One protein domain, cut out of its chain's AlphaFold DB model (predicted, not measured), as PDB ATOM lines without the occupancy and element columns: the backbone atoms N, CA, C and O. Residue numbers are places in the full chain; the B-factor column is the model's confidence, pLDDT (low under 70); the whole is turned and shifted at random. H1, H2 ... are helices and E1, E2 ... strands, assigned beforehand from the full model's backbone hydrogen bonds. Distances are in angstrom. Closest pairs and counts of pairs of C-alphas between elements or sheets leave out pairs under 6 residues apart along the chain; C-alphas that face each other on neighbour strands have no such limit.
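This is residues 6 to 106 of the 493 residues of an uncharacterized protein of Armatimonadetes bacterium (UniProt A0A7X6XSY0). A small antiparallel sheet of three strands, E2, E3 and E6, has the helix H1 over one face and the hairpin E4 and E5 over the other, the two sheets only partly face to face. From this body the long link between E5 and E6 swings out in a wide loop, whose residues 70 to 77 stick out, and residues 6 to 17, with E1, make a loop at the edge of the body. The printed part has 101 residues, with six named strands and then one named helix, in the order E1 E2 E3 E4 E5 E6 H1; the larger sheet runs E2 E3 E6. The class is mixed, helices and strands, though under half of the residues are in named elements. The whole is only just compact, close to loose, with a radius of gyration of the C-alphas of 15.0 A, and elongated, spanning 49 by 32 by 24 A.

Begin with the larger sheet: find C-alpha 23 at (-5.679, 34.833, 36.219), where E2 runs over residues 23 to 28, 17.1 A long. E3, residues 31 to 37, covers 20.8 A, and E6, residues 81 to 87, covers 20.3 A. E4, residues 47 to 51, and E5, residues 54 to 58, measure 12.6 A and 12.4 A. E1 is short, residues 15 to 17, 6.9 A. H1, residues 96 to 105, runs 14.4 A to C-alpha 105 at (0.030, 41.297, 31.042).

Look first at the hairpin E2 and E3, antiparallel at 168 degrees, where N 26 and O 33 are 2.8 A apart, within hydrogen-bond range. E3, the inner strand, is also antiparallel to E6, with N 34 and O 84 at 2.8 A. H1 is on this sheet, making two layers, a helix on one face of a sheet, at a height over the sheet of 8.1 A. It runs along the strands, at 26 degrees to E3 on the local plane; the closest C-alphas of E3 and H1 are those of Ser 36 and Gly 101, 5.5 A. In H1 every O i to N i+4 pair is within hydrogen-bond range. In the hairpin E4 and E5, N 49 and O 56 are 3.0 A apart. The two sheets form a sandwich, two sheets face to face, with best planes 20 degrees apart; the closest C-alphas of E2 and E4 are those of Leu 24 and Leu 48, 6.4 A. E4 and E6 are apart. E1 pairs with no named strand, but residues 6 to 7 pair antiparallel with its residues 15 to 16.

Look for the C-alphas farthest apart, those of Phe 73 and Glu 89, at 49.1 A. The printed part has no cut. The link E5 to E6, 22 residues, is long, and its residues 70 to 77 stand free. The mean pLDDT of the printed part is 92.8, and no printed residue is under 70.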
ATOM      1  N   ARG A   6     -16.769  40.647  41.607       94.38
ATOM      2  CA  ARG A   6     -17.296  39.777  42.658       94.38
ATOM      3  C   ARG A   6     -16.724  38.373  42.485       94.38
ATOM      4  O   ARG A   6     -16.824  37.799  41.405       94.38
ATOM      5  N   LEU A   7     -16.168  37.824  43.557       94.56
ATOM      6  CA  LEU A   7     -15.700  36.447  43.670       94.56
ATOM      7  C   LEU A   7     -16.657  35.664  44.573       94.56
ATOM      8  O   LEU A   7     -16.985  36.107  45.671       94.56
ATOM      9  N   THR A   8     -17.099  34.494  44.121       93.62
ATOM     10  CA  THR A   8     -17.990  33.605  44.881       93.62
ATOM     11  C   THR A   8     -17.365  32.225  45.022       93.62
ATOM     12  O   THR A   8     -16.934  31.653  44.022       93.62
ATOM     13  N   GLY A   9     -17.363  31.681  46.239       90.19
ATOM     14  CA  GLY A   9     -16.940  30.313  46.544       90.19
ATOM     15  C   GLY A   9     -18.092  29.473  47.097       90.19
ATOM     16  O   GLY A   9     -19.071  30.005  47.626       90.19
ATOM     17  N   ALA A  10     -18.002  28.148  46.979       85.69
ATOM     18  CA  ALA A  10     -19.016  27.251  47.525       85.69
ATOM     19  C   ALA A  10     -19.056  27.352  49.061       85.69
ATOM     20  O   ALA A  10     -18.103  26.979  49.737       85.69
ATOM     21  N   GLY A  11     -20.173  27.840  49.607       86.88
ATOM     22  CA  GLY A  11     -20.367  27.980  51.055       86.88
ATOM     23  C   GLY A  11     -19.645  29.173  51.693       86.88
ATOM     24  O   GLY A  11     -19.752  29.350  52.904       86.88
ATOM     25  N   GLU A  12     -18.964  30.001  50.900       91.44
ATOM     26  CA  GLU A  12     -18.301  31.218  51.368       91.44
ATOM     27  C   GLU A  12     -19.113  32.467  50.992       91.44
ATOM     28  O   GLU A  12     -19.777  32.489  49.948       91.44
ATOM     29  N   PRO A  13     -19.094  33.522  51.827       92.19
ATOM     30  CA  PRO A  13     -19.679  34.798  51.444       92.19
ATOM     31  C   PRO A  13     -18.945  35.375  50.220       92.19
ATOM     32  O   PRO A  13     -17.737  35.176  50.080       92.19
ATOM     33  N   PRO A  14     -19.646  36.106  49.336       93.81
ATOM     34  CA  PRO A  14     -19.002  36.759  48.208       93.81
ATOM     35  C   PRO A  14     -17.958  37.770  48.691       93.81
ATOM     36  O   PRO A  14     -18.201  38.525  49.633       93.81
ATOM     37  N   VAL A  15     -16.821  37.803  48.004       95.00
ATOM     38  CA  VAL A  15     -15.791  38.832  48.163       95.00
ATOM     39  C   VAL A  15     -15.920  39.812  47.007       95.00
ATOM     40  O   VAL A  15     -16.076  39.407  45.855       95.00
ATOM     41  N   GLU A  16     -15.859  41.101  47.309       95.19
ATOM     42  CA  GLU A  16     -15.950  42.181  46.328       95.19
ATOM     43  C   GLU A  16     -14.662  43.004  46.350       95.19
ATOM     44  O   GLU A  16     -13.991  43.119  47.380       95.19
ATOM     45  N   GLY A  17     -14.301  43.570  45.205       95.31
ATOM     46  CA  GLY A  17     -13.151  44.456  45.077       95.31
ATOM     47  C   GLY A  17     -13.191  45.234  43.771       95.31
ATOM     48  O   GLY A  17     -14.124  45.083  42.988       95.31
ATOM     49  N   GLU A  18     -12.183  46.071  43.529       93.94
ATOM     50  CA  GLU A  18     -12.197  46.980  42.376       93.94
ATOM     51  C   GLU A  18     -11.756  46.282  41.084       93.94
ATOM     52  O   GLU A  18     -12.527  46.147  40.138       93.94
ATOM     53  N   HIS A  19     -10.528  45.757  41.055       93.25
ATOM     54  CA  HIS A  19      -9.957  45.123  39.867       93.25
ATOM     55  C   HIS A  19      -9.596  43.669  40.153       93.25
ATOM     56  O   HIS A  19      -8.748  43.384  41.001       93.25
ATOM     57  N   ALA A  20     -10.240  42.745  39.438       93.50
ATOM     58  CA  ALA A  20      -9.910  41.329  39.526       93.50
ATOM     59  C   ALA A  20      -8.492  41.073  38.998       93.50
ATOM     60  O   ALA A  20      -8.050  41.704  38.032       93.50
ATOM     61  N   ALA A  21      -7.810  40.094  39.596       93.31
ATOM     62  CA  ALA A  21      -6.606  39.531  39.001       93.31
ATOM     63  C   ALA A  21      -6.924  38.963  37.609       93.31
ATOM     64  O   ALA A  21      -8.030  38.489  37.344       93.31
ATOM     65  N   ASN A  22      -5.941  38.994  36.717       96.00
ATOM     66  CA  ASN A  22      -6.105  38.556  35.337       96.00
ATOM     67  C   ASN A  22      -5.986  37.034  35.152       96.00
ATOM     68  O   ASN A  22      -5.853  36.579  34.017       96.00
ATOM     69  N   TRP A  23      -5.996  36.255  36.236       96.31
ATOM     70  CA  TRP A  23      -5.679  34.833  36.219       96.31
ATOM     71  C   TRP A  23      -6.534  34.006  37.181       96.31
ATOM     72  O   TRP A  23      -7.094  34.519  38.149       96.31
ATOM     73  N   LEU A  24      -6.609  32.704  36.907       95.75
ATOM     74  CA  LEU A  24      -7.187  31.691  37.785       95.75
ATOM     75  C   LEU A  24      -6.411  30.379  37.625       95.75
ATOM     76  O   LEU A  24      -5.975  30.040  36.524       95.75
ATOM     77  N   ALA A  25      -6.234  29.642  38.720       93.88
ATOM     78  CA  ALA A  25      -5.594  28.332  38.716       93.88
ATOM     79  C   ALA A  25      -6.511  27.279  39.344       93.88
ATOM     80  O   ALA A  25      -7.131  27.523  40.379       93.88
ATOM     81  N   ALA A  26      -6.571  26.103  38.726       92.50
ATOM     82  CA  ALA A  26      -7.240  24.921  39.249       92.50
ATOM     83  C   ALA A  26      -6.190  23.846  39.541       92.50
ATOM     84  O   ALA A  26      -5.384  23.517  38.670       92.50
ATOM     85  N   VAL A  27      -6.210  23.291  40.753       89.62
ATOM     86  CA  VAL A  27      -5.294  22.227  41.187       89.62
ATOM     87  C   VAL A  27      -6.112  21.017  41.619       89.62
ATOM     88  O   VAL A  27      -7.053  21.147  42.401       89.62
ATOM     89  N   GLY A  28      -5.750  19.844  41.109       88.12
ATOM     90  CA  GLY A  28      -6.344  18.557  41.448       88.12
ATOM     91  C   GLY A  28      -5.282  17.495  41.735       88.12
ATOM     92  O   GLY A  28      -4.086  17.774  41.762       88.12
ATOM     93  N   GLY A  29      -5.720  16.250  41.942       89.00
ATOM     94  CA  GLY A  29      -4.817  15.136  42.260       89.00
ATOM     95  C   GLY A  29      -3.868  14.729  41.126       89.00
ATOM     96  O   GLY A  29      -2.867  14.074  41.393       89.00
ATOM     97  N   GLU A  30      -4.163  15.117  39.883       89.44
ATOM     98  CA  GLU A  30      -3.368  14.777  38.689       89.44
ATOM     99  C   GLU A  30      -2.440  15.914  38.228       89.44
ATOM    100  O   GLU A  30      -1.625  15.726  37.328       89.44
ATOM    101  N   GLY A  31      -2.527  17.090  38.856       92.94
ATOM    102  CA  GLY A  31      -1.780  18.278  38.458       92.94
ATOM    103  C   GLY A  31      -2.623  19.536  38.538       92.94
ATOM    104  O   GLY A  31      -3.624  19.593  39.254       92.94
ATOM    105  N   GLY A  32      -2.224  20.556  37.791       93.38
ATOM    106  CA  GLY A  32      -2.976  21.794  37.732       93.38
ATOM    107  C   GLY A  32      -2.862  22.515  36.403       93.38
ATOM    108  O   GLY A  32      -1.997  22.245  35.566       93.38
ATOM    109  N   VAL A  33      -3.807  23.426  36.226       94.94
ATOM    110  CA  VAL A  33      -3.914  24.308  35.076       94.94
ATOM    111  C   VAL A  33      -4.068  25.735  35.569       94.94
ATOM    112  O   VAL A  33      -4.792  26.013  36.523       94.94
ATOM    113  N   HIS A  34      -3.393  26.646  34.894       95.88
ATOM    114  CA  HIS A  34      -3.504  28.078  35.083       95.88
ATOM    115  C   HIS A  34      -3.938  28.714  33.773       95.88
ATOM    116  O   HIS A  34      -3.415  28.364  32.712       95.88
ATOM    117  N   ALA A  35      -4.845  29.677  33.867       97.38
ATOM    118  CA  ALA A  35      -5.205  30.549  32.769       97.38
ATOM    119  C   ALA A  35      -5.006  32.007  33.174       97.38
ATOM    120  O   ALA A  35      -5.445  32.405  34.251       97.38
ATOM    121  N   SER A  36      -4.418  32.807  32.287       97.38
ATOM    122  CA  SER A  36      -4.468  34.268  32.357       97.38
ATOM    123  C   SER A  36      -5.032  34.864  31.086       97.38
ATOM    124  O   SER A  36      -4.906  34.282  30.009       97.38
ATOM    125  N   VAL A  37      -5.611  36.052  31.207       97.12
ATOM    126  CA  VAL A  37      -6.133  36.827  30.083       97.12
ATOM    127  C   VAL A  37      -5.487  38.202  30.105       97.12
ATOM    128  O   VAL A  37      -5.649  38.942  31.072       97.12
ATOM    129  N   TRP A  38      -4.791  38.561  29.029       95.31
ATOM    130  CA  TRP A  38      -4.147  39.870  28.914       95.31
ATOM    131  C   TRP A  38      -5.167  40.998  29.113       95.31
ATOM    132  O   TRP A  38      -6.206  41.032  28.441       95.31
ATOM    133  N   ARG A  39      -4.869  41.928  30.027       94.25
ATOM    134  CA  ARG A  39      -5.702  43.106  30.336       94.25
ATOM    135  C   ARG A  39      -7.160  42.730  30.653       94.25
ATOM    136  O   ARG A  39      -8.101  43.291  30.085       94.25
ATOM    137  N   PHE A  40      -7.340  41.739  31.531       96.19
ATOM    138  CA  PHE A  40      -8.631  41.119  31.856       96.19
ATOM    139  C   PHE A  40      -9.725  42.125  32.246       96.19
ATOM    140  O   PHE A  40     -10.736  42.230  31.548       96.19
ATOM    141  N   TRP A  41      -9.533  42.877  33.335       94.94
ATOM    142  CA  TRP A  41     -10.554  43.806  33.833       94.94
ATOM    143  C   TRP A  41     -10.692  45.038  32.931       94.94
ATOM    144  O   TRP A  41     -11.783  45.581  32.778       94.94
ATOM    145  N   GLN A  42      -9.613  45.450  32.260       94.75
ATOM    146  CA  GLN A  42      -9.651  46.584  31.344       94.75
ATOM    147  C   GLN A  42     -10.524  46.307  30.115       94.75
ATOM    148  O   GLN A  42     -11.084  47.236  29.540       94.75
ATOM    149  N   GLN A  43     -10.660  45.039  29.722       95.00
ATOM    150  CA  GLN A  43     -11.484  44.588  28.599       95.00
ATOM    151  C   GLN A  43     -12.836  44.006  29.046       95.00
ATOM    152  O   GLN A  43     -13.370  43.116  28.380       95.00
ATOM    153  N   TYR A  44     -13.375  44.467  30.180       95.12
ATOM    154  CA  TYR A  44     -14.641  43.979  30.726       95.12
ATOM    155  C   TYR A  44     -15.793  43.985  29.686       95.12
ATOM    156  O   TYR A  44     -15.799  44.787  28.749       95.12
ATOM    157  N   PRO A  45     -16.806  43.125  29.851       96.12
ATOM    158  CA  PRO A  45     -16.958  42.190  30.955       96.12
ATOM    159  C   PRO A  45     -16.382  40.804  30.639       96.12
ATOM    160  O   PRO A  45     -16.574  40.265  29.552       96.12
ATOM    161  N   LYS A  46     -15.678  40.216  31.608       96.56
ATOM    162  CA  LYS A  46     -15.060  38.887  31.511       96.56
ATOM    163  C   LYS A  46     -15.214  38.145  32.833       96.56
ATOM    164  O   LYS A  46     -15.389  38.780  33.871       96.56
ATOM    165  N   ALA A  47     -15.127  36.820  32.794       96.88
ATOM    166  CA  ALA A  47     -15.146  35.992  33.997       96.88
ATOM    167  C   ALA A  47     -14.145  34.835  33.898       96.88
ATOM    168  O   ALA A  47     -13.847  34.344  32.809       96.88
ATOM    169  N   LEU A  48     -13.646  34.409  35.055       97.06
ATOM    170  CA  LEU A  48     -12.860  33.194  35.235       97.06
ATOM    171  C   LEU A  48     -13.574  32.350  36.292       97.06
ATOM    172  O   LEU A  48     -13.970  32.889  37.326       97.06
ATOM    173  N   ALA A  49     -13.741  31.053  36.048       96.56
ATOM    174  CA  ALA A  49     -14.403  30.160  36.993       96.56
ATOM    175  C   ALA A  49     -13.733  28.784  37.052       96.56
ATOM    176  O   ALA A  49     -13.191  28.298  36.061       96.56
ATOM    177  N   VAL A  50     -13.804  28.147  38.223       94.38
ATOM    178  CA  VAL A  50     -13.527  26.717  38.391       94.38
ATOM    179  C   VAL A  50     -14.773  26.062  38.967       94.38
ATOM    180  O   VAL A  50     -15.212  26.422  40.057       94.38
ATOM    181  N   ALA A  51     -15.344  25.105  38.242       90.56
ATOM    182  CA  ALA A  51     -16.508  24.339  38.680       90.56
ATOM    183  C   ALA A  51     -16.517  22.965  38.005       90.56
ATOM    184  O   ALA A  51     -16.086  22.836  36.861       90.56
ATOM    185  N   ASP A  52     -16.990  21.935  38.710       88.06
ATOM    186  CA  ASP A  52     -17.196  20.584  38.165       88.06
ATOM    187  C   ASP A  52     -15.975  20.002  37.420       88.06
ATOM    188  O   ASP A  52     -16.094  19.380  36.363       88.06
ATOM    189  N   GLY A  53     -14.773  20.241  37.960       86.88
ATOM    190  CA  GLY A  53     -13.511  19.789  37.364       86.88
ATOM    191  C   GLY A  53     -13.109  20.534  36.085       86.88
ATOM    192  O   GLY A  53     -12.272  20.043  35.330       86.88
ATOM    193  N   ARG A  54     -13.702  21.702  35.815       90.69
ATOM    194  CA  ARG A  54     -13.425  22.538  34.643       90.69
ATOM    195  C   ARG A  54     -12.889  23.893  35.069       90.69
ATOM    196  O   ARG A  54     -13.383  24.476  36.029       90.69
ATOM    197  N   LEU A  55     -11.920  24.393  34.310       94.56
ATOM    198  CA  LEU A  55     -11.541  25.801  34.305       94.56
ATOM    199  C   LEU A  55     -12.230  26.462  33.108       94.56
ATOM    200  O   LEU A  55     -12.074  26.006  31.975       94.56
ATOM    201  N   GLU A  56     -12.987  27.524  33.360       96.44
ATOM    202  CA  GLU A  56     -13.692  28.303  32.345       96.44
ATOM    203  C   GLU A  56     -13.103  29.713  32.241       96.44
ATOM    204  O   GLU A  56     -12.883  30.390  33.247       96.44
ATOM    205  N   VAL A  57     -12.883  30.159  31.000       97.38
ATOM    206  CA  VAL A  57     -12.501  31.534  30.668       97.38
ATOM    207  C   VAL A  57     -13.592  32.146  29.796       97.38
ATOM    208  O   VAL A  57     -13.656  31.898  28.590       97.38
ATOM    209  N   ALA A  58     -14.449  32.968  30.394       96.75
ATOM    210  CA  ALA A  58     -15.478  33.701  29.674       96.75
ATOM    211  C   ALA A  58     -14.891  35.008  29.125       96.75
ATOM    212  O   ALA A  58     -14.702  35.991  29.848       96.75
ATOM    213  N   LEU A  59     -14.622  35.031  27.817       95.38
ATOM    214  CA  LEU A  59     -14.129  36.223  27.112       95.38
ATOM    215  C   LEU A  59     -15.181  37.330  26.995       95.38
ATOM    216  O   LEU A  59     -14.825  38.484  26.755       95.38
ATOM    217  N   PHE A  60     -16.444  36.978  27.219       96.06
ATOM    218  CA  PHE A  60     -17.540  37.892  27.477       96.06
ATOM    219  C   PHE A  60     -18.444  37.283  28.555       96.06
ATOM    220  O   PHE A  60     -18.934  36.168  28.380       96.06
ATOM    221  N   ALA A  61     -18.674  38.008  29.647       95.19
ATOM    222  CA  ALA A  61     -19.605  37.614  30.705       95.19
ATOM    223  C   ALA A  61     -20.691  38.693  30.844       95.19
ATOM    224  O   ALA A  61     -20.361  39.797  31.260       95.19
ATOM    225  N   PRO A  62     -21.961  38.439  30.481       93.19
ATOM    226  CA  PRO A  62     -23.009  39.456  30.548       93.19
ATOM    227  C   PRO A  62     -23.096  40.140  31.919       93.19
ATOM    228  O   PRO A  62     -23.074  39.475  32.954       93.19
ATOM    229  N   THR A  63     -23.248  41.463  31.924       89.94
ATOM    230  CA  THR A  63     -23.550  42.255  33.127       89.94
ATOM    231  C   THR A  63     -24.835  43.051  32.920       89.94
ATOM    232  O   THR A  63     -25.346  43.128  31.805       89.94
ATOM    233  N   GLU A  64     -25.367  43.670  33.976       87.56
ATOM    234  CA  GLU A  64     -26.498  44.600  33.827       87.56
ATOM    235  C   GLU A  64     -26.148  45.785  32.909       87.56
ATOM    236  O   GLU A  64     -26.977  46.207  32.105       87.56
ATOM    237  N   GLU A  65     -24.908  46.281  32.981       85.56
ATOM    238  CA  GLU A  65     -24.403  47.383  32.148       85.56
ATOM    239  C   GLU A  65     -24.171  46.955  30.690       85.56
ATOM    240  O   GLU A  65     -24.489  47.690  29.756       85.56
ATOM    241  N   VAL A  66     -23.635  45.748  30.482       88.69
ATOM    242  CA  VAL A  66     -23.304  45.201  29.163       88.69
ATOM    243  C   VAL A  66     -23.943  43.812  29.033       88.69
ATOM    244  O   VAL A  66     -23.271  42.791  29.199       88.69
ATOM    245  N   PRO A  67     -25.256  43.737  28.733       92.31
ATOM    246  CA  PRO A  67     -26.001  42.474  28.745       92.31
ATOM    247  C   PRO A  67     -25.696  41.572  27.543       92.31
ATOM    248  O   PRO A  67     -25.994  40.380  27.564       92.31
ATOM    249  N   ALA A  68     -25.121  42.124  26.472       93.12
ATOM    250  CA  ALA A  68     -24.692  41.367  25.304       93.12
ATOM    251  C   ALA A  68     -23.575  42.100  24.555       93.12
ATOM    252  O   ALA A  68     -23.619  43.322  24.408       93.12
ATOM    253  N   TYR A  69     -22.635  41.340  23.996       91.19
ATOM    254  CA  TYR A  69     -21.710  41.843  22.992       91.19
ATOM    255  C   TYR A  69     -22.256  41.531  21.600       91.19
ATOM    256  O   TYR A  69     -22.489  40.377  21.243       91.19
ATOM    257  N   ARG A  70     -22.501  42.584  20.823       90.50
ATOM    258  CA  ARG A  70     -22.895  42.489  19.417       90.50
ATOM    259  C   ARG A  70     -21.788  43.139  18.594       90.50
ATOM    260  O   ARG A  70     -21.676  44.367  18.683       90.50
ATOM    261  N   PRO A  71     -20.982  42.357  17.855       88.50
ATOM    262  CA  PRO A  71     -19.996  42.912  16.942       88.50
ATOM    263  C   PRO A  71     -20.662  43.885  15.972       88.50
ATOM    264  O   PRO A  71     -21.793  43.657  15.520       88.50
ATOM    265  N   ARG A  72     -19.984  44.993  15.680       90.06
ATOM    266  CA  ARG A  72     -20.382  45.884  14.591       90.06
ATOM    267  C   ARG A  72     -19.960  45.290  13.250       90.06
ATOM    268  O   ARG A  72     -19.325  44.242  13.176       90.06
ATOM    269  N   PHE A  73     -20.391  45.927  12.171       89.44
ATOM    270  CA  PHE A  73     -20.129  45.434  10.827       89.44
ATOM    271  C   PHE A  73     -18.620  45.357  10.564       89.44
ATOM    272  O   PHE A  73     -17.929  46.365  10.654       89.44
ATOM    273  N   GLY A  74     -18.128  44.150  10.277       91.06
ATOM    274  CA  GLY A  74     -16.703  43.877  10.087       91.06
ATOM    275  C   GLY A  74     -15.823  44.072  11.328       91.06
ATOM    276  O   GLY A  74     -14.615  43.934  11.194       91.06
ATOM    277  N   GLU A  75     -16.392  44.366  12.503       93.38
ATOM    278  CA  GLU A  75     -15.644  44.486  13.760       93.38
ATOM    279  C   GLU A  75     -15.100  43.115  14.164       93.38
ATOM    280  O   GLU A  75     -15.831  42.117  14.167       93.38
ATOM    281  N   ALA A  76     -13.834  43.078  14.560       93.62
ATOM    282  CA  ALA A  76     -13.225  41.945  15.226       93.62
ATOM    283  C   ALA A  76     -12.817  42.324  16.657       93.62
ATOM    284  O   ALA A  76     -12.757  43.491  17.047       93.62
ATOM    285  N   LYS A  77     -12.531  41.306  17.470       94.19
ATOM    286  CA  LYS A  77     -11.855  41.496  18.750       94.19
ATOM    287  C   LYS A  77     -10.965  40.307  19.053       94.19
ATOM    288  O   LYS A  77     -11.447  39.175  19.115       94.19
ATOM    289  N   ARG A  78      -9.681  40.566  19.290       94.38
ATOM    290  CA  ARG A  78      -8.741  39.554  19.764       94.38
ATOM    291  C   ARG A  78      -8.684  39.516  21.289       94.38
ATOM    292  O   ARG A  78      -8.793  40.535  21.975       94.38
ATOM    293  N   HIS A  79      -8.462  38.318  21.817       95.00
ATOM    294  CA  HIS A  79      -8.156  38.081  23.221       95.00
ATOM    295  C   HIS A  79      -6.922  37.191  23.328       95.00
ATOM    296  O   HIS A  79      -6.878  36.134  22.703       95.00
ATOM    297  N   ASP A  80      -5.963  37.601  24.155       94.44
ATOM    298  CA  ASP A  80      -4.765  36.811  24.422       94.44
ATOM    299  C   ASP A  80      -4.954  36.033  25.719       94.44
ATOM    300  O   ASP A  80      -5.173  36.618  26.785       94.44
ATOM    301  N   LEU A  81      -4.864  34.709  25.611       95.62
ATOM    302  CA  LEU A  81      -4.954  33.785  26.730       95.62
ATOM    303  C   LEU A  81      -3.623  33.061  26.900       95.62
ATOM    304  O   LEU A  81      -3.053  32.560  25.932       95.62
ATOM    305  N   TRP A  82      -3.160  32.970  28.139       95.50
ATOM    306  CA  TRP A  82      -1.966  32.219  28.512       95.50
ATOM    307  C   TRP A  82      -2.391  31.013  29.331       95.50
ATOM    308  O   TRP A  82      -3.048  31.173  30.357       95.50
ATOM    309  N   LEU A  83      -2.023  29.814  28.877       95.56
ATOM    310  CA  LEU A  83      -2.330  28.561  29.560       95.56
ATOM    311  C   LEU A  83      -1.034  27.889  30.010       95.56
ATOM    312  O   LEU A  83      -0.144  27.653  29.193       95.56
ATOM    313  N   SER A  84      -0.959  27.549  31.294       94.31
ATOM    314  CA  SER A  84       0.163  26.805  31.872       94.31
ATOM    315  C   SER A  84      -0.354  25.529  32.523       94.31
ATOM    316  O   SER A  84      -1.369  25.559  33.217       94.31
ATOM    317  N   PHE A  85       0.356  24.423  32.320       94.25
ATOM    318  CA  PHE A  85       0.003  23.105  32.846       94.25
ATOM    319  C   PHE A  85       1.179  22.543  33.637       94.25
ATOM    320  O   PHE A  85       2.330  22.707  33.228       94.25
ATOM    321  N   TRP A  86       0.897  21.864  34.744       94.62
ATOM    322  CA  TRP A  86       1.911  21.168  35.536       94.62
ATOM    323  C   TRP A  86       1.385  19.830  36.066       94.62
ATOM    324  O   TRP A  86       0.184  19.702  36.316       94.62
ATOM    325  N   PRO A  87       2.267  18.831  36.247       95.44
ATOM    326  CA  PRO A  87       1.902  17.550  36.842       95.44
ATOM    327  C   PRO A  87       1.747  17.648  38.370       95.44
ATOM    328  O   PRO A  87       2.213  18.606  38.994       95.44
ATOM    329  N   ALA A  88       1.115  16.642  38.983       90.75
ATOM    330  CA  ALA A  88       0.823  16.591  40.422       90.75
ATOM    331  C   ALA A  88       2.062  16.773  41.316       90.75
ATOM    332  O   ALA A  88       2.010  17.453  42.342       90.75
ATOM    333  N   GLU A  89       3.191  16.188  40.916       91.56
ATOM    334  CA  GLU A  89       4.464  16.242  41.635       91.56
ATOM    335  C   GLU A  89       5.194  17.589  41.521       91.56
ATOM    336  O   GLU A  89       6.137  17.836  42.269       91.56
ATOM    337  N   ALA A  90       4.761  18.463  40.608       90.38
ATOM    338  CA  ALA A  90       5.386  19.753  40.334       90.38
ATOM    339  C   ALA A  90       4.416  20.914  40.580       90.38
ATOM    340  O   ALA A  90       4.373  21.873  39.806       90.38
ATOM    341  N   ASN A  91       3.633  20.829  41.659       85.38
ATOM    342  CA  ASN A  91       2.805  21.951  42.079       85.38
ATOM    343  C   ASN A  91       3.679  23.197  42.270       85.38
ATOM    344  O   ASN A  91       4.649  23.156  43.037       85.38
ATOM    345  N   PRO A  92       3.367  24.296  41.567       87.50
ATOM    346  CA  PRO A  92       4.172  25.488  41.650       87.50
ATOM    347  C   PRO A  92       3.967  26.143  43.025       87.50
ATOM    348  O   PRO A  92       2.934  25.931  43.671       87.50
ATOM    349  N   PRO A  93       4.939  26.936  43.501       88.31
ATOM    350  CA  PRO A  93       4.780  27.660  44.753       88.31
ATOM    351  C   PRO A  93       3.613  28.659  44.649       88.31
ATOM    352  O   PRO A  93       3.216  29.054  43.549       88.31
ATOM    353  N   ALA A  94       3.041  29.055  45.789       85.19
ATOM    354  CA  ALA A  94       1.782  29.807  45.847       85.19
ATOM    355  C   ALA A  94       1.825  31.153  45.095       85.19
ATOM    356  O   ALA A  94       0.802  31.626  44.606       85.19
ATOM    357  N   GLU A  95       3.007  31.752  44.971       89.88
ATOM    358  CA  GLU A  95       3.261  33.003  44.257       89.88
ATOM    359  C   GLU A  95       3.352  32.853  42.727       89.88
ATOM    360  O   GLU A  95       3.216  33.835  41.994       89.88
ATOM    361  N   ALA A  96       3.578  31.644  42.211       90.94
ATOM    362  CA  ALA A  96       3.833  31.440  40.788       90.94
ATOM    363  C   ALA A  96       2.630  31.760  39.883       90.94
ATOM    364  O   ALA A  96       2.855  32.382  38.845       90.94
ATOM    365  N   PRO A  97       1.367  31.423  40.226       89.69
ATOM    366  CA  PRO A  97       0.217  31.841  39.423       89.69
ATOM    367  C   PRO A  97       0.110  33.365  39.286       89.69
ATOM    368  O   PRO A  97      -0.153  33.870  38.201       89.69
ATOM    369  N   GLN A  98       0.413  34.115  40.353       92.44
ATOM    370  CA  GLN A  98       0.456  35.575  40.284       92.44
ATOM    371  C   GLN A  98       1.563  36.061  39.341       92.44
ATOM    372  O   GLN A  98       1.325  36.954  38.531       92.44
ATOM    373  N   ALA A  99       2.756  35.464  39.411       92.94
ATOM    374  CA  ALA A  99       3.854  35.797  38.508       92.94
ATOM    375  C   ALA A  99       3.524  35.474  37.039       92.94
ATOM    376  O   ALA A  99       3.862  36.256  36.153       92.94
ATOM    377  N   LEU A 100       2.831  34.363  36.774       92.81
ATOM    378  CA  LEU A 100       2.350  34.006  35.436       92.81
ATOM    379  C   LEU A 100       1.270  34.974  34.934       92.81
ATOM    380  O   LEU A 100       1.297  35.347  33.762       92.81
ATOM    381  N   GLY A 101       0.372  35.430  35.811       93.75
ATOM    382  CA  GLY A 101      -0.581  36.497  35.502       93.75
ATOM    383  C   GLY A 101       0.110  37.797  35.096       93.75
ATOM    384  O   GLY A 101      -0.210  38.369  34.055       93.75
ATOM    385  N   LEU A 102       1.119  38.227  35.856       92.44
ATOM    386  CA  LEU A 102       1.927  39.401  35.504       92.44
ATOM    387  C   LEU A 102       2.658  39.212  34.168       92.44
ATOM    388  O   LEU A 102       2.667  40.122  33.347       92.44
ATOM    389  N   LEU A 103       3.206  38.019  33.916       92.12
ATOM    390  CA  LEU A 103       3.867  37.684  32.654       92.12
ATOM    391  C   LEU A 103       2.915  37.769  31.453       92.12
ATOM    392  O   LEU A 103       3.333  38.169  30.368       92.12
ATOM    393  N   ALA A 104       1.648  37.397  31.640       91.69
ATOM    394  CA  ALA A 104       0.641  37.498  30.594       91.69
ATOM    395  C   ALA A 104       0.319  38.959  30.247       91.69
ATOM    396  O   ALA A 104       0.138  39.258  29.070       91.69
ATOM    397  N   ASP A 105       0.274  39.858  31.238       90.19
ATOM    398  CA  ASP A 105       0.030  41.297  31.042       90.19
ATOM    399  C   ASP A 105       1.257  42.037  30.476       90.19
ATOM    400  O   ASP A 105       1.123  42.891  29.593       90.19
ATOM    401  N   GLU A 106       2.447  41.671  30.951       87.00
ATOM    402  CA  GLU A 106       3.734  42.297  30.641       87.00
ATOM    403  C   GLU A 106       4.759  41.235  30.194       87.00
ATOM    404  O   GLU A 106       5.714  40.927  30.916       87.00
TER     405      GLU A 106